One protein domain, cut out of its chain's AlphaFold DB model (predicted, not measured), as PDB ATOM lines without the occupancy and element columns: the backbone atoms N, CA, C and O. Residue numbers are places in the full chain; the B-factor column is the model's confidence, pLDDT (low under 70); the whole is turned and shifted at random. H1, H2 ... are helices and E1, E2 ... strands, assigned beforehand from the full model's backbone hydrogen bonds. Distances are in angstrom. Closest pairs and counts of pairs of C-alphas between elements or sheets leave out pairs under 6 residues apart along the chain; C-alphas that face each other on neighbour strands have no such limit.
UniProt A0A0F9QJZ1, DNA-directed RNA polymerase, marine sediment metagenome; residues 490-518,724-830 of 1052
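This is residues 490 to 518 and 724 to 830 of the 1052 residues of the protein "DNA-directed RNA polymerase" of marine sediment metagenome (UniProt A0A0F9QJZ1). A small closed barrel of six strands, E2 to E7, makes the body; the longest helix, H5, crosses its outside over E4 and E5, and the short helices H2, H3 and H4 pack round it. Residues 490 to 508, with no named element, make a long loop reaching away from the barrel, followed by E1 and H1. The 136 printed residues hold five named helices and seven named strands, in the order E1 H1 E2 E3 H2 E4 E5 H3 E6 H4 E7 H5, a mixed class of helices and strands; the barrel is mixed too. The whole is compact, with a radius of gyration of the C-alphas of 14.4 A and spans of 45 by 36 by 34 A.

E1 is residues 509 to 512, beginning at C-alpha 509 (196.735, 143.802, 124.651), and H1 is residues 513 to 518. After the cut come E2, residues 725 to 732, 20.6 A long; E3, 740 to 744; H2, 745 to 751; E4, 758 to 763, 16.7 A; and E5, 772 to 780, 23.1 A. Then follow H3, 783 to 786; E6, 788 to 791; H4, 793 to 798; E7, 807 to 811; and H5, 816 to 827, 17.0 A, ending at C-alpha 827 (213.900, 128.593, 114.156).

Round the barrel, E2 and E6 are parallel (N 791 and O 731, 2.8 A), E6 and E3 antiparallel (N 742 and O 790, 2.8 A), E3 and E5 parallel (N 778 and O 741, 2.8 A). The hairpin E5 and E4 is antiparallel (N 761 and O 773, 2.8 A), as are E4 and E7 (N 762 and O 809, 2.8 A) and E7 and E2 (N 810 and O 726, 2.9 A); these N and O pairs are within hydrogen-bond range. E2 bends by 64 degrees at residue 729, and E5 by 55 degrees at 776. H5 is on the barrel, outside it, at a height of 8.8 A over the sheet, across the strands at 77 degrees to E5 on the local plane; the closest C-alphas of the two are those of Phe 826 and Ile 774, 6.1 A. H2, H3 and H4 are also on it, outside. H2 and H3 only just touch, with 3 pairs of C-alphas within 8 A, the closest being Asp 746 and Lys 786, 7.1 A. H1 is not on the barrel, and E1 pairs with no named strand. Every O i to N i+4 pair is within hydrogen-bond range in H1, H2, H4 and H5; H3 is too short for one.

The farthest C-alphas, those of Arg 502 and Asp 735, are 46.3 A apart. Residues 519 to 723 are not printed; C-alphas 518 and 724 are 18.3 A apart. Of the links printed whole, none is long. The mean pLDDT of the printed part is 84.8, with residues 492 to 497, 764 to 766 and 795 to 806 under 70.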
ATOM      1  N   LEU A 490     203.684 153.367 129.281       80.62
ATOM      2  CA  LEU A 490     203.636 152.077 129.967       80.62
ATOM      3  C   LEU A 490     202.201 151.650 130.317       80.62
ATOM      4  O   LEU A 490     201.263 152.450 130.319       80.62
ATOM      5  N   TRP A 491     202.018 150.359 130.602       73.25
ATOM      6  CA  TRP A 491     200.926 149.907 131.472       73.25
ATOM      7  C   TRP A 491     201.420 149.864 132.918       73.25
ATOM      8  O   TRP A 491     202.577 149.550 133.184       73.25
ATOM      9  N   GLU A 492     200.540 150.152 133.865       64.62
ATOM     10  CA  GLU A 492     200.804 149.981 135.285       64.62
ATOM     11  C   GLU A 492     200.813 148.489 135.654       64.62
ATOM     12  O   GLU A 492     200.102 147.665 135.078       64.62
ATOM     13  N   LYS A 493     201.577 148.129 136.689       57.94
ATOM     14  CA  LYS A 493     201.820 146.729 137.091       57.94
ATOM     15  C   LYS A 493     200.547 145.925 137.429       57.94
ATOM     16  O   LYS A 493     200.570 144.700 137.369       57.94
ATOM     17  N   LYS A 494     199.433 146.581 137.793       58.97
ATOM     18  CA  LYS A 494     198.137 145.937 138.115       58.97
ATOM     19  C   LYS A 494     197.105 146.018 136.983       58.97
ATOM     20  O   LYS A 494     196.038 145.409 137.079       58.97
ATOM     21  N   ASP A 495     197.420 146.728 135.905       62.31
ATOM     22  CA  ASP A 495     196.463 147.104 134.870       62.31
ATOM     23  C   ASP A 495     195.890 145.929 134.103       62.31
ATOM     24  O   ASP A 495     194.681 145.830 133.900       62.31
ATOM     25  N   VAL A 496     196.756 145.026 133.652       65.44
ATOM     26  CA  VAL A 496     196.359 143.921 132.770       65.44
ATOM     27  C   VAL A 496     195.504 142.878 133.490       65.44
ATOM     28  O   VAL A 496     194.819 142.087 132.845       65.44
ATOM     29  N   THR A 497     195.485 142.921 134.825       69.06
ATOM     30  CA  THR A 497     194.584 142.151 135.688       69.06
ATOM     31  C   THR A 497     193.399 142.961 136.213       69.06
ATOM     32  O   THR A 497     192.474 142.366 136.756       69.06
ATOM     33  N   ALA A 498     193.398 144.290 136.058       73.94
ATOM     34  CA  ALA A 498     192.331 145.145 136.558       73.94
ATOM     35  C   ALA A 498     191.014 144.832 135.847       73.94
ATOM     36  O   ALA A 498     190.939 144.784 134.611       73.94
ATOM     37  N   THR A 499     189.963 144.649 136.638       80.12
ATOM     38  CA  THR A 499     188.612 144.386 136.159       80.12
ATOM     39  C   THR A 499     187.687 145.548 136.485       80.12
ATOM     40  O   THR A 499     187.855 146.219 137.498       80.12
ATOM     41  N   ASN A 500     186.681 145.777 135.646       79.75
ATOM     42  CA  ASN A 500     185.570 146.651 136.015       79.75
ATOM     43  C   ASN A 500     184.699 146.003 137.112       79.75
ATOM     44  O   ASN A 500     184.931 144.863 137.517       79.75
ATOM     45  N   GLN A 501     183.648 146.707 137.541       71.19
ATOM     46  CA  GLN A 501     182.667 146.223 138.531       71.19
ATOM     47  C   GLN A 501     181.989 144.894 138.136       71.19
ATOM     48  O   GLN A 501     181.432 144.215 138.987       71.19
ATOM     49  N   ARG A 502     182.083 144.487 136.863       75.12
ATOM     50  CA  ARG A 502     181.544 143.225 136.330       75.12
ATOM     51  C   ARG A 502     182.586 142.103 136.248       75.12
ATOM     52  O   ARG A 502     182.331 141.087 135.609       75.12
ATOM     53  N   GLY A 503     183.790 142.296 136.791       79.62
ATOM     54  CA  GLY A 503     184.869 141.306 136.712       79.62
ATOM     55  C   GLY A 503     185.506 141.169 135.320       79.62
ATOM     56  O   GLY A 503     186.290 140.251 135.089       79.62
ATOM     57  N   LEU A 504     185.207 142.071 134.376       83.75
ATOM     58  CA  LEU A 504     185.785 142.048 133.029       83.75
ATOM     59  C   LEU A 504     187.056 142.886 132.983       83.75
ATOM     60  O   LEU A 504     187.047 144.052 133.379       83.75
ATOM     61  N   ARG A 505     188.137 142.323 132.436       86.25
ATOM     62  CA  ARG A 505     189.410 143.029 132.279       86.25
ATOM     63  C   ARG A 505     189.245 144.264 131.410       86.25
ATOM     64  O   ARG A 505     188.677 144.181 130.315       86.25
ATOM     65  N   ILE A 506     189.783 145.386 131.875       77.81
ATOM     66  CA  ILE A 506     189.688 146.681 131.185       77.81
ATOM     67  C   ILE A 506     190.952 147.044 130.395       77.81
ATOM     68  O   ILE A 506     190.846 147.752 129.390       77.81
ATOM     69  N   ARG A 507     192.122 146.514 130.777       79.44
ATOM     70  CA  ARG A 507     193.415 146.727 130.094       79.44
ATOM     71  C   ARG A 507     194.027 145.384 129.628       79.44
ATOM     72  O   ARG A 507     193.358 144.351 129.683       79.44
ATOM     73  N   GLY A 508     195.242 145.418 129.071       82.69
ATOM     74  CA  GLY A 508     195.896 144.304 128.356       82.69
ATOM     75  C   GLY A 508     195.795 144.418 126.831       82.69
ATOM     76  O   GLY A 508     194.937 145.151 126.317       82.69
ATOM     77  N   ASN A 509     196.670 143.707 126.109       87.25
ATOM     78  CA  ASN A 509     196.735 143.802 124.651       87.25
ATOM     79  C   ASN A 509     195.422 143.324 124.026       87.25
ATOM     80  O   ASN A 509     194.912 142.252 124.368       87.25
ATOM     81  N   LYS A 510     194.849 144.128 123.129       88.38
ATOM     82  CA  LYS A 510     193.588 143.802 122.461       88.38
ATOM     83  C   LYS A 510     193.894 143.044 121.173       88.38
ATOM     84  O   LYS A 510     193.984 143.648 120.113       88.38
ATOM     85  N   VAL A 511     193.953 141.722 121.270       90.25
ATOM     86  CA  VAL A 511     194.118 140.831 120.119       90.25
ATOM     87  C   VAL A 511     192.765 140.681 119.424       90.25
ATOM     88  O   VAL A 511     191.881 139.981 119.920       90.25
ATOM     89  N   SER A 512     192.558 141.385 118.313       88.25
ATOM     90  CA  SER A 512     191.327 141.322 117.520       88.25
ATOM     91  C   SER A 512     191.400 140.239 116.441       88.25
ATOM     92  O   SER A 512     192.393 139.529 116.299       88.25
ATOM     93  N   THR A 513     190.350 140.113 115.631       86.88
ATOM     94  CA  THR A 513     190.330 139.215 114.467       86.88
ATOM     95  C   THR A 513     191.481 139.444 113.491       86.88
ATOM     96  O   THR A 513     191.829 138.519 112.767       86.88
ATOM     97  N   ILE A 514     192.066 140.646 113.453       85.19
ATOM     98  CA  ILE A 514     193.185 140.958 112.557       85.19
ATOM     99  C   ILE A 514     194.490 140.370 113.094       85.19
ATOM    100  O   ILE A 514     195.192 139.674 112.365       85.19
ATOM    101  N   GLU A 515     194.772 140.554 114.380       87.88
ATOM    102  CA  GLU A 515     195.942 139.968 115.031       87.88
ATOM    103  C   GLU A 515     195.816 138.435 115.113       87.88
ATOM    104  O   GLU A 515     196.775 137.715 114.848       87.88
ATOM    105  N   LEU A 516     194.612 137.906 115.374       89.81
ATOM    106  CA  LEU A 516     194.346 136.462 115.319       89.81
ATOM    107  C   LEU A 516     194.582 135.894 113.915       89.81
ATOM    108  O   LEU A 516     195.120 134.793 113.776       89.81
ATOM    109  N   LYS A 517     194.204 136.639 112.870       88.06
ATOM    110  CA  LYS A 517     194.478 136.268 111.481       88.06
ATOM    111  C   LYS A 517     195.979 136.256 111.206       88.06
ATOM    112  O   LYS A 517     196.481 135.237 110.740       88.06
ATOM    113  N   ALA A 518     196.688 137.319 111.580       88.88
ATOM    114  CA  ALA A 518     198.141 137.419 111.467       88.88
ATOM    115  C   ALA A 518     198.845 136.223 112.129       88.88
ATOM    116  O   ALA A 518     199.666 135.555 111.505       88.88
ATOM    117  N   TRP A 724     198.770 138.520 129.543       91.50
ATOM    118  CA  TRP A 724     200.227 138.353 129.587       91.50
ATOM    119  C   TRP A 724     200.899 139.230 128.542       91.50
ATOM    120  O   TRP A 724     201.454 138.765 127.546       91.50
ATOM    121  N   SER A 725     200.745 140.538 128.724       91.31
ATOM    122  CA  SER A 725     201.269 141.522 127.790       91.31
ATOM    123  C   SER A 725     201.816 142.760 128.489       91.31
ATOM    124  O   SER A 725     201.363 143.127 129.569       91.31
ATOM    125  N   THR A 726     202.765 143.429 127.837       90.12
ATOM    126  CA  THR A 726     203.258 144.758 128.221       90.12
ATOM    127  C   THR A 726     203.391 145.646 126.989       90.12
ATOM    128  O   THR A 726     203.320 145.161 125.857       90.12
ATOM    129  N   LYS A 727     203.576 146.945 127.202       89.44
ATOM    130  CA  LYS A 727     203.854 147.903 126.140       89.44
ATOM    131  C   LYS A 727     204.819 148.975 126.638       89.44
ATOM    132  O   LYS A 727     204.750 149.363 127.802       89.44
ATOM    133  N   ALA A 728     205.681 149.455 125.754       89.06
ATOM    134  CA  ALA A 728     206.546 150.600 126.017       89.06
ATOM    135  C   ALA A 728     207.011 151.230 124.700       89.06
ATOM    136  O   ALA A 728     206.861 150.635 123.628       89.06
ATOM    137  N   THR A 729     207.595 152.422 124.791       88.19
ATOM    138  CA  THR A 729     208.278 153.068 123.666       88.19
ATOM    139  C   THR A 729     209.430 152.190 123.172       88.19
ATOM    140  O   THR A 729     210.220 151.698 123.977       88.19
ATOM    141  N   ALA A 730     209.535 151.999 121.855       87.75
ATOM    142  CA  ALA A 730     210.655 151.284 121.251       87.75
ATOM    143  C   ALA A 730     211.863 152.203 121.006       87.75
ATOM    144  O   ALA A 730     211.722 153.301 120.460       87.75
ATOM    145  N   VAL A 731     213.053 151.711 121.343       88.81
ATOM    146  CA  VAL A 731     214.351 152.380 121.137       88.81
ATOM    147  C   VAL A 731     215.365 151.391 120.568       88.81
ATOM    148  O   VAL A 731     215.248 150.184 120.784       88.81
ATOM    149  N   LEU A 732     216.352 151.871 119.815       86.69
ATOM    150  CA  LEU A 732     217.387 150.999 119.255       86.69
ATOM    151  C   LEU A 732     218.335 150.501 120.350       86.69
ATOM    152  O   LEU A 732     218.945 151.293 121.061       86.69
ATOM    153  N   GLY A 733     218.453 149.179 120.484       83.19
ATOM    154  CA  GLY A 733     219.350 148.553 121.453       83.19
ATOM    155  C   GLY A 733     220.800 148.511 120.968       83.19
ATOM    156  O   GLY A 733     221.059 148.184 119.810       83.19
ATOM    157  N   ARG A 734     221.751 148.771 121.874       75.12
ATOM    158  CA  ARG A 734     223.192 148.612 121.614       75.12
ATOM    159  C   ARG A 734     223.550 147.139 121.475       75.12
ATOM    160  O   ARG A 734     223.172 146.342 122.334       75.12
ATOM    161  N   ASP A 735     224.283 146.793 120.417       78.50
ATOM    162  CA  ASP A 735     224.833 145.447 120.193       78.50
ATOM    163  C   ASP A 735     223.801 144.322 120.402       78.50
ATOM    164  O   ASP A 735     224.095 143.214 120.873       78.50
ATOM    165  N   LEU A 736     222.535 144.625 120.107       87.19
ATOM    166  CA  LEU A 736     221.450 143.685 120.275       87.19
ATOM    167  C   LEU A 736     221.407 142.798 119.037       87.19
ATOM    168  O   LEU A 736     221.209 143.268 117.918       87.19
ATOM    169  N   GLU A 737     221.609 141.501 119.255       89.00
ATOM    170  CA  GLU A 737     221.561 140.503 118.194       89.00
ATOM    171  C   GLU A 737     220.252 140.593 117.400       89.00
ATOM    172  O   GLU A 737     219.183 140.914 117.925       89.00
ATOM    173  N   THR A 738     220.329 140.242 116.119       86.25
ATOM    174  CA  THR A 738     219.175 140.160 115.226       86.25
ATOM    175  C   THR A 738     218.048 139.328 115.848       86.25
ATOM    176  O   THR A 738     218.274 138.210 116.309       86.25
ATOM    177  N   ASN A 739     216.818 139.845 115.803       88.00
ATOM    178  CA  ASN A 739     215.626 139.217 116.391       88.00
ATOM    179  C   ASN A 739     215.651 139.055 117.925       88.00
ATOM    180  O   ASN A 739     215.065 138.111 118.477       88.00
ATOM    181  N   TRP A 740     216.299 139.991 118.613       93.00
ATOM    182  CA  TRP A 740     216.142 140.163 120.048       93.00
ATOM    183  C   TRP A 740     215.446 141.473 120.406       93.00
ATOM    184  O   TRP A 740     215.574 142.489 119.709       93.00
ATOM    185  N   VAL A 741     214.774 141.426 121.554       93.88
ATOM    186  CA  VAL A 741     214.399 142.591 122.351       93.88
ATOM    187  C   VAL A 741     215.055 142.507 123.723       93.88
ATOM    188  O   VAL A 741     215.223 141.418 124.278       93.88
ATOM    189  N   GLU A 742     215.406 143.652 124.286       95.12
ATOM    190  CA  GLU A 742     215.867 143.784 125.663       95.12
ATOM    191  C   GLU A 742     214.816 144.528 126.492       95.12
ATOM    192  O   GLU A 742     214.294 145.565 126.077       95.12
ATOM    193  N   ILE A 743     214.482 143.961 127.654       95.19
ATOM    194  CA  ILE A 743     213.480 144.494 128.580       95.19
ATOM    195  C   ILE A 743     214.006 144.471 130.011       95.19
ATOM    196  O   ILE A 743     214.751 143.570 130.408       95.19
ATOM    197  N   HIS A 744     213.566 145.431 130.818       95.31
ATOM    198  CA  HIS A 744     213.894 145.448 132.238       95.31
ATOM    199  C   HIS A 744     213.244 144.281 133.001       95.31
ATOM    200  O   HIS A 744     212.142 143.826 132.665       95.31
ATOM    201  N   LYS A 745     213.884 143.836 134.090       95.12
ATOM    202  CA  LYS A 745     213.394 142.764 134.977       95.12
ATOM    203  C   LYS A 745     211.948 142.933 135.455       95.12
ATOM    204  O   LYS A 745     211.265 141.938 135.675       95.12
ATOM    205  N   ASP A 746     211.463 144.169 135.600       90.31
ATOM    206  CA  ASP A 746     210.070 144.425 135.984       90.31
ATOM    207  C   ASP A 746     209.100 143.965 134.893       90.31
ATOM    208  O   ASP A 746     208.171 143.219 135.194       90.31
ATOM    209  N   MET A 747     209.355 144.334 133.633       91.69
ATOM    210  CA  MET A 747     208.552 143.863 132.504       91.69
ATOM    211  C   MET A 747     208.672 142.345 132.348       91.69
ATOM    212  O   MET A 747     207.678 141.675 132.083       91.69
ATOM    213  N   ALA A 748     209.872 141.791 132.552       94.25
ATOM    214  CA  ALA A 748     210.100 140.351 132.487       94.25
ATOM    215  C   ALA A 748     209.308 139.586 133.559       94.25
ATOM    216  O   ALA A 748     208.725 138.545 133.261       94.25
ATOM    217  N   ARG A 749     209.219 140.117 134.787       91.38
ATOM    218  CA  ARG A 749     208.380 139.563 135.859       91.38
ATOM    219  C   ARG A 749     206.899 139.611 135.489       91.38
ATOM    220  O   ARG A 749     206.209 138.611 135.674       91.38
ATOM    221  N   ASP A 750     206.429 140.739 134.964       87.12
ATOM    222  CA  ASP A 750     205.016 140.935 134.619       87.12
ATOM    223  C   ASP A 750     204.599 140.023 133.447       87.12
ATOM    224  O   ASP A 750     203.537 139.399 133.474       87.12
ATOM    225  N   LEU A 751     205.494 139.840 132.471       91.88
ATOM    226  CA  LEU A 751     205.369 138.863 131.385       91.88
ATOM    227  C   LEU A 751     205.670 137.417 131.823       91.88
ATOM    228  O   LEU A 751     205.404 136.487 131.066       91.88
ATOM    229  N   LYS A 752     206.246 137.201 133.010       93.94
ATOM    230  CA  LYS A 752     206.769 135.912 133.497       93.94
ATOM    231  C   LYS A 752     207.692 135.210 132.485       93.94
ATOM    232  O   LYS A 752     207.492 134.034 132.163       93.94
ATOM    233  N   VAL A 753     208.689 135.940 131.989       96.06
ATOM    234  CA  VAL A 753     209.717 135.463 131.048       96.06
ATOM    235  C   VAL A 753     211.123 135.638 131.619       96.06
ATOM    236  O   VAL A 753     211.353 136.450 132.511       96.06
ATOM    237  N   SER A 754     212.070 134.865 131.099       97.31
ATOM    238  CA  SER A 754     213.501 134.928 131.406       97.31
ATOM    239  C   SER A 754     214.332 135.161 130.142       97.31
ATOM    240  O   SER A 754     213.839 135.032 129.021       97.31
ATOM    241  N   THR A 755     215.615 135.494 130.306       97.31
ATOM    242  CA  THR A 755     216.533 135.640 129.167       97.31
ATOM    243  C   THR A 755     216.564 134.362 128.328       97.31
ATOM    244  O   THR A 755     216.795 133.272 128.846       97.31
ATOM    245  N   GLY A 756     216.363 134.506 127.020       96.06
ATOM    246  CA  GLY A 756     216.309 133.416 126.052       96.06
ATOM    247  C   GLY A 756     214.900 132.918 125.724       96.06
ATOM    248  O   GLY A 756     214.771 132.204 124.729       96.06
ATOM    249  N   ASP A 757     213.873 133.312 126.487       97.69
ATOM    250  CA  ASP A 757     212.476 133.012 126.157       97.69
ATOM    251  C   ASP A 757     212.035 133.709 124.862       97.69
ATOM    252  O   ASP A 757     212.619 134.705 124.426       97.69
ATOM    253  N   TYR A 758     210.973 133.174 124.256       97.12
ATOM    254  CA  TYR A 758     210.384 133.673 123.016       97.12
ATOM    255  C   TYR A 758     209.066 134.375 123.314       97.12
ATOM    256  O   TYR A 758     208.202 133.835 124.009       97.12
ATOM    257  N   ILE A 759     208.898 135.558 122.741       96.00
ATOM    258  CA  ILE A 759     207.682 136.362 122.852       96.00
ATOM    259  C   ILE A 759     207.175 136.750 121.467       96.00
ATOM    260  O   ILE A 759     207.915 136.698 120.482       96.00
ATOM    261  N   MET A 760     205.920 137.182 121.405       93.75
ATOM    262  CA  MET A 760     205.386 137.869 120.236       93.75
ATOM    263  C   MET A 760     205.479 139.379 120.442       93.75
ATOM    264  O   MET A 760     205.046 139.892 121.471       93.75
ATOM    265  N   VAL A 761     206.003 140.079 119.444       90.94
ATOM    266  CA  VAL A 761     206.049 141.539 119.371       90.94
ATOM    267  C   VAL A 761     205.076 142.004 118.306       90.94
ATOM    268  O   VAL A 761     205.063 141.465 117.202       90.94
ATOM    269  N   GLU A 762     204.263 142.995 118.639       86.75
ATOM    270  CA  GLU A 762     203.241 143.558 117.766       86.75
ATOM    271  C   GLU A 762     203.385 145.080 117.668       86.75
ATOM    272  O   GLU A 762     203.584 145.774 118.670       86.75
ATOM    273  N   ARG A 763     203.214 145.596 116.446       78.94
ATOM    274  CA  ARG A 763     202.993 147.017 116.165       78.94
ATOM    275  C   ARG A 763     201.520 147.284 115.851       78.94
ATOM    276  O   ARG A 763     200.928 146.599 115.017       78.94
ATOM    277  N   PHE A 764     200.975 148.358 116.420       67.69
ATOM    278  CA  PHE A 764     199.636 148.846 116.095       67.69
ATOM    279  C   PHE A 764     199.655 149.984 115.046       67.69
ATOM    280  O   PHE A 764     200.460 150.903 115.192       67.69
ATOM    281  N   PRO A 765     198.742 149.999 114.048       62.41
ATOM    282  CA  PRO A 765     197.736 148.975 113.746       62.41
ATOM    283  C   PRO A 765     198.333 147.751 113.031       62.41
ATOM    284  O   PRO A 765     199.210 147.875 112.176       62.41
ATOM    285  N   CYS A 766     197.810 146.560 113.334       68.75
ATOM    286  CA  CYS A 766     198.162 145.337 112.619       68.75
ATOM    287  C   CYS A 766     197.459 145.299 111.250       68.75
ATOM    288  O   CYS A 766     196.243 145.470 111.167       68.75
ATOM    289  N   LEU A 767     198.208 145.050 110.169       73.31
ATOM    290  CA  LEU A 767     197.673 144.797 108.818       73.31
ATOM    291  C   LEU A 767     198.048 143.388 108.335       73.31
ATOM    292  O   LEU A 767     198.392 143.178 107.177       73.31
ATOM    293  N   GLY A 768     197.988 142.421 109.255       80.12
ATOM    294  CA  GLY A 768     198.397 141.036 109.029       80.12
ATOM    295  C   GLY A 768     199.746 140.704 109.667       80.12
ATOM    296  O   GLY A 768     200.265 141.436 110.517       80.12
ATOM    297  N   PHE A 769     200.340 139.585 109.253       85.00
ATOM    298  CA  PHE A 769     201.587 139.082 109.842       85.00
ATOM    299  C   PHE A 769     202.781 140.032 109.670       85.00
ATOM    300  O   PHE A 769     203.786 139.914 110.368       85.00
ATOM    301  N   MET A 770     202.677 141.030 108.790       81.81
ATOM    302  CA  MET A 770     203.705 142.049 108.586       81.81
ATOM    303  C   MET A 770     203.964 142.904 109.833       81.81
ATOM    304  O   MET A 770     205.088 143.371 109.997       81.81
ATOM    305  N   SER A 771     202.993 143.024 110.741       79.75
ATOM    306  CA  SER A 771     203.110 143.815 111.977       79.75
ATOM    307  C   SER A 771     203.436 142.983 113.227       79.75
ATOM    308  O   SER A 771     203.393 143.524 114.329       79.75
ATOM    309  N   THR A 772     203.716 141.679 113.090       86.38
ATOM    310  CA  THR A 772     203.951 140.763 114.225       86.38
ATOM    311  C   THR A 772     205.239 139.955 114.062       86.38
ATOM    312  O   THR A 772     205.525 139.434 112.984       86.38
ATOM    313  N   ARG A 773     206.065 139.848 115.105       88.38
ATOM    314  CA  ARG A 773     207.369 139.163 115.054       88.38
ATOM    315  C   ARG A 773     207.595 138.313 116.294       88.38
ATOM    316  O   ARG A 773     207.340 138.766 117.403       88.38
ATOM    317  N   ILE A 774     208.150 137.119 116.108       92.88
ATOM    318  CA  ILE A 774     208.680 136.337 117.227       92.88
ATOM    319  C   ILE A 774     210.074 136.875 117.541       92.88
ATOM    320  O   ILE A 774     210.902 136.993 116.639       92.88
ATOM    321  N   GLN A 775     210.318 137.214 118.800       93.75
ATOM    322  CA  GLN A 775     211.574 137.799 119.264       93.75
ATOM    323  C   GLN A 775     212.076 137.042 120.488       93.75
ATOM    324  O   GLN A 775     211.275 136.533 121.280       93.75
ATOM    325  N   ARG A 776     213.398 136.982 120.655       95.94
ATOM    326  CA  ARG A 776     214.019 136.484 121.887       95.94
ATOM    327  C   ARG A 776     214.145 137.602 122.907       95.94
ATOM    328  O   ARG A 776     214.402 138.749 122.550       95.94
ATOM    329  N   VAL A 777     213.986 137.257 124.178       96.44
ATOM    330  CA  VAL A 777     214.056 138.215 125.284       96.44
ATOM    331  C   VAL A 777     215.443 138.214 125.905       96.44
ATOM    332  O   VAL A 777     215.935 137.167 126.316       96.44
ATOM    333  N   ARG A 778     216.050 139.391 126.047       97.00
ATOM    334  CA  ARG A 778     217.168 139.654 126.957       97.00
ATOM    335  C   ARG A 778     216.626 140.420 128.160       97.00
ATOM    336  O   ARG A 778     216.057 141.494 127.997       97.00
ATOM    337  N   VAL A 779     216.758 139.859 129.356       97.00
ATOM    338  CA  VAL A 779     216.364 140.544 130.593       97.00
ATOM    339  C   VAL A 779     217.566 141.306 131.134       97.00
ATOM    340  O   VAL A 779     218.648 140.733 131.258       97.00
ATOM    341  N   THR A 780     217.363 142.581 131.458       95.38
ATOM    342  CA  THR A 780     218.386 143.464 132.027       95.38
ATOM    343  C   THR A 780     217.913 144.110 133.331       95.38
ATOM    344  O   THR A 780     216.713 144.249 133.582       95.38
ATOM    345  N   ASP A 781     218.874 144.513 134.156       95.00
ATOM    346  CA  ASP A 781     218.670 145.334 135.352       95.00
ATOM    347  C   ASP A 781     218.992 146.817 135.100       95.00
ATOM    348  O   ASP A 781     218.977 147.608 136.042       95.00
ATOM    349  N   ASP A 782     219.280 147.195 133.848       90.75
ATOM    350  CA  ASP A 782     219.506 148.586 133.447       90.75
ATOM    351  C   ASP A 782     218.271 149.453 133.775       90.75
ATOM    352  O   ASP A 782     217.192 149.204 133.221       90.75
ATOM    353  N   PRO A 783     218.401 150.469 134.652       86.75
ATOM    354  CA  PRO A 783     217.306 151.370 134.994       86.75
ATOM    355  C   PRO A 783     216.713 152.113 133.791       86.75
ATOM    356  O   PRO A 783     215.509 152.371 133.790       86.75
ATOM    357  N   GLU A 784     217.504 152.407 132.753       83.88
ATOM    358  CA  GLU A 784     217.018 153.084 131.540       83.88
ATOM    359  C   GLU A 784     216.025 152.201 130.771       83.88
ATOM    360  O   GLU A 784     215.010 152.677 130.261       83.88
ATOM    361  N   ALA A 785     216.231 150.878 130.786       89.38
ATOM    362  CA  ALA A 785     215.342 149.908 130.145       89.38
ATOM    363  C   ALA A 785     213.998 149.730 130.881       89.38
ATOM    364  O   ALA A 785     213.124 148.998 130.411       89.38
ATOM    365  N   LYS A 786     213.801 150.360 132.051       89.25
ATOM    366  CA  LYS A 786     212.546 150.265 132.818       89.25
ATOM    367  C   LYS A 786     211.355 150.853 132.058       89.25
ATOM    368  O   LYS A 786     210.236 150.373 132.241       89.25
ATOM    369  N   TYR A 787     211.593 151.859 131.217       88.50
ATOM    370  CA  TYR A 787     210.543 152.644 130.556       88.50
ATOM    371  C   TYR A 787     210.469 152.444 129.039       88.50
ATOM    372  O   TYR A 787     209.572 152.973 128.379       88.50
ATOM    373  N   VAL A 788     211.387 151.657 128.486       91.25
ATOM    374  CA  VAL A 788     211.532 151.429 127.048       91.25
ATOM    375  C   VAL A 788     211.685 149.945 126.752       91.25
ATOM    376  O   VAL A 788     212.039 149.152 127.621       91.25
ATOM    377  N   ILE A 789     211.433 149.562 125.505       92.25
ATOM    378  CA  ILE A 789     211.832 148.257 124.983       92.25
ATOM    379  C   ILE A 789     212.922 148.501 123.950       92.25
ATOM    380  O   ILE A 789     212.684 149.121 122.910       92.25
ATOM    381  N   ARG A 790     214.120 147.994 124.236       91.62
ATOM    382  CA  ARG A 790     215.248 148.052 123.309       91.62
ATOM    383  C   ARG A 790     215.080 146.973 122.256       91.62
ATOM    384  O   ARG A 790     214.850 145.811 122.581       91.62
ATOM    385  N   VAL A 791     215.181 147.346 120.990       88.88
ATOM    386  CA  VAL A 791     214.961 146.439 119.861       88.88
ATOM    387  C   VAL A 791     216.150 146.434 118.915       88.88
ATOM    388  O   VAL A 791     216.829 147.441 118.729       88.88
ATOM    389  N   SER A 792     216.405 145.269 118.327       86.06
ATOM    390  CA  SER A 792     217.439 145.088 117.308       86.06
ATOM    391  C   SER A 792     217.073 145.814 116.008       86.06
ATOM    392  O   SER A 792     215.896 145.927 115.659       86.06
ATOM    393  N   GLU A 793     218.076 146.276 115.257       73.94
ATOM    394  CA  GLU A 793     217.878 147.097 114.048       73.94
ATOM    395  C   GLU A 793     216.948 146.438 113.012       73.94
ATOM    396  O   GLU A 793     216.051 147.072 112.455       73.94
ATOM    397  N   ASN A 794     217.090 145.130 112.794       71.62
ATOM    398  CA  ASN A 794     216.270 144.386 111.834       71.62
ATOM    399  C   ASN A 794     214.805 144.227 112.290       71.62
ATOM    400  O   ASN A 794     213.889 144.075 111.476       71.62
ATOM    401  N   SER A 795     214.564 144.267 113.599       66.00
ATOM    402  CA  SER A 795     213.209 144.222 114.146       66.00
ATOM    403  C   SER A 795     212.432 145.478 113.757       66.00
ATOM    404  O   SER A 795     211.224 145.406 113.528       66.00
ATOM    405  N   LEU A 796     213.127 146.606 113.575       63.56
ATOM    406  CA  LEU A 796     212.525 147.868 113.159       63.56
ATOM    407  C   LEU A 796     212.172 147.923 111.681       63.56
ATOM    408  O   LEU A 796     211.040 148.264 111.321       63.56
ATOM    409  N   CYS A 797     213.129 147.558 110.830       63.12
ATOM    410  CA  CYS A 797     212.965 147.635 109.383       63.12
ATOM    411  C   CYS A 797     211.833 146.719 108.898       63.12
ATOM    412  O   CYS A 797     211.004 147.145 108.092       63.12
ATOM    413  N   SER A 798     211.724 145.493 109.433       58.12
ATOM    414  CA  SER A 798     210.649 144.572 109.036       58.12
ATOM    415  C   SER A 798     209.261 144.985 109.515       58.12
ATOM    416  O   SER A 798     208.295 144.568 108.884       58.12
ATOM    417  N   MET A 799     209.118 145.751 110.599       66.31
ATOM    418  CA  MET A 799     207.806 146.210 111.087       66.31
ATOM    419  C   MET A 799     207.391 147.573 110.502       66.31
ATOM    420  O   MET A 799     206.333 148.103 110.860       66.31
ATOM    421  N   ASN A 800     208.195 148.130 109.580       60.81
ATOM    422  CA  ASN A 800     207.986 149.442 108.955       60.81
ATOM    423  C   ASN A 800     207.731 150.567 109.980       60.81
ATOM    424  O   ASN A 800     206.943 151.468 109.688       60.81
ATOM    425  N   LEU A 801     208.332 150.496 111.176       55.47
ATOM    426  CA  LEU A 801     208.117 151.475 112.251       55.47
ATOM    427  C   LEU A 801     208.395 152.899 111.722       55.47
ATOM    428  O   LEU A 801     209.400 153.132 111.051       55.47
ATOM    429  N   ASP A 802     207.433 153.800 111.923       50.81
ATOM    430  CA  ASP A 802     207.463 155.202 111.481       50.81
ATOM    431  C   ASP A 802     207.323 156.007 112.771       50.81
ATOM    432  O   ASP A 802     206.263 156.012 113.395       50.81
ATOM    433  N   PHE A 803     208.448 156.532 113.257       51.59
ATOM    434  CA  PHE A 803     208.725 156.756 114.680       51.59
ATOM    435  C   PHE A 803     208.109 158.027 115.269       51.59
ATOM    436  O   PHE A 803     208.687 158.706 116.120       51.59
ATOM    437  N   ASP A 804     206.847 158.281 114.950       47.38
ATOM    438  CA  ASP A 804     206.068 159.330 115.592       47.38
ATOM    439  C   ASP A 804     205.524 158.906 116.981       47.38
ATOM    440  O   ASP A 804     204.523 159.436 117.470       47.38
ATOM    441  N   GLY A 805     206.248 158.037 117.700       52.62
ATOM    442  CA  GLY A 805     205.916 157.546 119.044       52.62
ATOM    443  C   GLY A 805     205.491 156.078 119.099       52.62
ATOM    444  O   GLY A 805     204.520 155.762 119.786       52.62
ATOM    445  N   ASP A 806     206.186 155.193 118.377       65.75
ATOM    446  CA  ASP A 806     205.812 153.782 118.299       65.75
ATOM    447  C   ASP A 806     206.019 153.068 119.645       65.75
ATOM    448  O   ASP A 806     207.123 152.717 120.072       65.75
ATOM    449  N   VAL A 807     204.889 152.849 120.306       79.50
ATOM    450  CA  VAL A 807     204.738 151.880 121.378       79.50
ATOM    451  C   VAL A 807     204.605 150.504 120.749       79.50
ATOM    452  O   VAL A 807     203.687 150.268 119.959       79.50
ATOM    453  N   ILE A 808     205.497 149.593 121.118       86.75
ATOM    454  CA  ILE A 808     205.369 148.184 120.747       86.75
ATOM    455  C   ILE A 808     204.739 147.401 121.889       86.75
ATOM    456  O   ILE A 808     204.891 147.741 123.063       86.75
ATOM    457  N   TYR A 809     204.023 146.347 121.522       89.88
ATOM    458  CA  TYR A 809     203.331 145.468 122.450       89.88
ATOM    459  C   TYR A 809     204.052 144.131 122.479       89.88
ATOM    460  O   TYR A 809     204.330 143.547 121.432       89.88
ATOM    461  N   LEU A 810     204.348 143.640 123.675       92.94
ATOM    462  CA  LEU A 810     204.931 142.322 123.887       92.94
ATOM    463  C   LEU A 810     203.862 141.401 124.465       92.94
ATOM    464  O   LEU A 810     203.103 141.813 125.342       92.94
ATOM    465  N   MET A 811     203.824 140.158 124.002       94.56
ATOM    466  CA  MET A 811     202.976 139.095 124.535       94.56
ATOM    467  C   MET A 811     203.820 137.860 124.835       94.56
ATOM    468  O   MET A 811     204.539 137.364 123.961       94.56
ATOM    469  N   SER A 812     203.709 137.354 126.057       96.12
ATOM    470  CA  SER A 812     204.310 136.092 126.493       96.12
ATOM    471  C   SER A 812     203.241 135.018 126.635       96.12
ATOM    472  O   SER A 812     202.086 135.326 126.890       96.12
ATOM    473  N   PHE A 813     203.624 133.754 126.456       96.56
ATOM    474  CA  PHE A 813     202.696 132.622 126.445       96.56
ATOM    475  C   PHE A 813     203.097 131.595 127.495       96.56
ATOM    476  O   PHE A 813     204.287 131.373 127.735       96.56
ATOM    477  N   HIS A 814     202.115 130.962 128.136       95.31
ATOM    478  CA  HIS A 814     202.334 130.180 129.356       95.31
ATOM    479  C   HIS A 814     201.967 128.705 129.251       95.31
ATOM    480  O   HIS A 814     202.416 127.920 130.086       95.31
ATOM    481  N   THR A 815     201.231 128.289 128.223       96.75
ATOM    482  CA  THR A 815     201.046 126.862 127.953       96.75
ATOM    483  C   THR A 815     202.308 126.279 127.315       96.75
ATOM    484  O   THR A 815     202.910 126.879 126.423       96.75
ATOM    485  N   ASN A 816     202.705 125.071 127.733       96.38
ATOM    486  CA  ASN A 816     203.876 124.384 127.163       96.38
ATOM    487  C   ASN A 816     203.765 124.238 125.637       96.38
ATOM    488  O   ASN A 816     204.751 124.388 124.922       96.38
ATOM    489  N   ALA A 817     202.548 123.998 125.140       96.38
ATOM    490  CA  ALA A 817     202.273 123.854 123.719       96.38
ATOM    491  C   ALA A 817     202.489 125.165 122.934       96.38
ATOM    492  O   ALA A 817     203.097 125.128 121.869       96.38
ATOM    493  N   ALA A 818     202.040 126.317 123.451       96.88
ATOM    494  CA  ALA A 818     202.256 127.610 122.793       96.88
ATOM    495  C   ALA A 818     203.731 128.039 122.828       96.88
ATOM    496  O   ALA A 818     204.261 128.498 121.818       96.88
ATOM    497  N   LYS A 819     204.420 127.828 123.960       97.12
ATOM    498  CA  LYS A 819     205.863 128.105 124.086       97.12
ATOM    499  C   LYS A 819     206.690 127.319 123.069       97.12
ATOM    500  O   LYS A 819     207.581 127.876 122.430       97.12
ATOM    501  N   GLN A 820     206.386 126.031 122.917       97.06
ATOM    502  CA  GLN A 820     207.080 125.165 121.970       97.06
ATOM    503  C   GLN A 820     206.813 125.587 120.516       97.06
ATOM    504  O   GLN A 820     207.759 125.713 119.744       97.06
ATOM    505  N   GLU A 821     205.561 125.902 120.163       96.94
ATOM    506  CA  GLU A 821     205.191 126.378 118.820       96.94
ATOM    507  C   GLU A 821     205.902 127.693 118.445       96.94
ATOM    508  O   GLU A 821     206.361 127.844 117.309       96.94
ATOM    509  N   LEU A 822     206.051 128.629 119.394       96.25
ATOM    510  CA  LEU A 822     206.820 129.864 119.193       96.25
ATOM    511  C   LEU A 822     208.288 129.586 118.891       96.25
ATOM    512  O   LEU A 822     208.836 130.130 117.934       96.25
ATOM    513  N   LYS A 823     208.917 128.728 119.698       96.81
ATOM    514  CA  LYS A 823     210.317 128.341 119.520       96.81
ATOM    515  C   LYS A 823     210.539 127.665 118.166       96.81
ATOM    516  O   LYS A 823     211.492 127.993 117.462       96.81
ATOM    517  N   GLU A 824     209.655 126.748 117.786       96.06
ATOM    518  CA  GLU A 824     209.717 126.050 116.500       96.06
ATOM    519  C   GLU A 824     209.588 127.015 115.321       96.06
ATOM    520  O   GLU A 824     210.422 126.973 114.418       96.06
ATOM    521  N   ASN A 825     208.613 127.930 115.349       94.44
ATOM    522  CA  ASN A 825     208.419 128.904 114.272       94.44
ATOM    523  C   ASN A 825     209.508 129.983 114.230       94.44
ATOM    524  O   ASN A 825     209.770 130.525 113.161       94.44
ATOM    525  N   PHE A 826     210.162 130.291 115.354       93.62
ATOM    526  CA  PHE A 826     211.326 131.178 115.358       93.62
ATOM    527  C   PHE A 826     212.500 130.564 114.583       93.62
ATOM    528  O   PHE A 826     213.142 131.245 113.788       93.62
ATOM    529  N   HIS A 827     212.782 129.277 114.808       94.50
ATOM    530  CA  HIS A 827     213.900 128.593 114.156       94.50
ATOM    531  C   HIS A 827     213.577 128.135 112.732       94.50
ATOM    532  O   HIS A 827     214.439 128.201 111.860       94.50
ATOM    533  N   ASN A 828     212.341 127.700 112.499       94.31
ATOM    534  CA  ASN A 828     211.872 127.161 111.228       94.31
ATOM    535  C   ASN A 828     210.584 127.881 110.792       94.31
ATOM    536  O   ASN A 828     209.516 127.264 110.749       94.31
ATOM    537  N   PRO A 829     210.645 129.193 110.488       91.88
ATOM    538  CA  PRO A 829     209.483 129.912 109.994       91.88
ATOM    539  C   PRO A 829     209.058 129.359 108.636       91.88
ATOM    540  O   PRO A 829     209.866 128.844 107.860       91.88
ATOM    541  N   HIS A 830     207.782 129.537 108.304       92.50
ATOM    542  CA  HIS A 830     207.282 129.176 106.985       92.50
ATOM    543  C   HIS A 830     208.106 129.864 105.875       92.50
ATOM    544  O   HIS A 830     208.267 131.089 105.935       92.50
TER     545      HIS A 830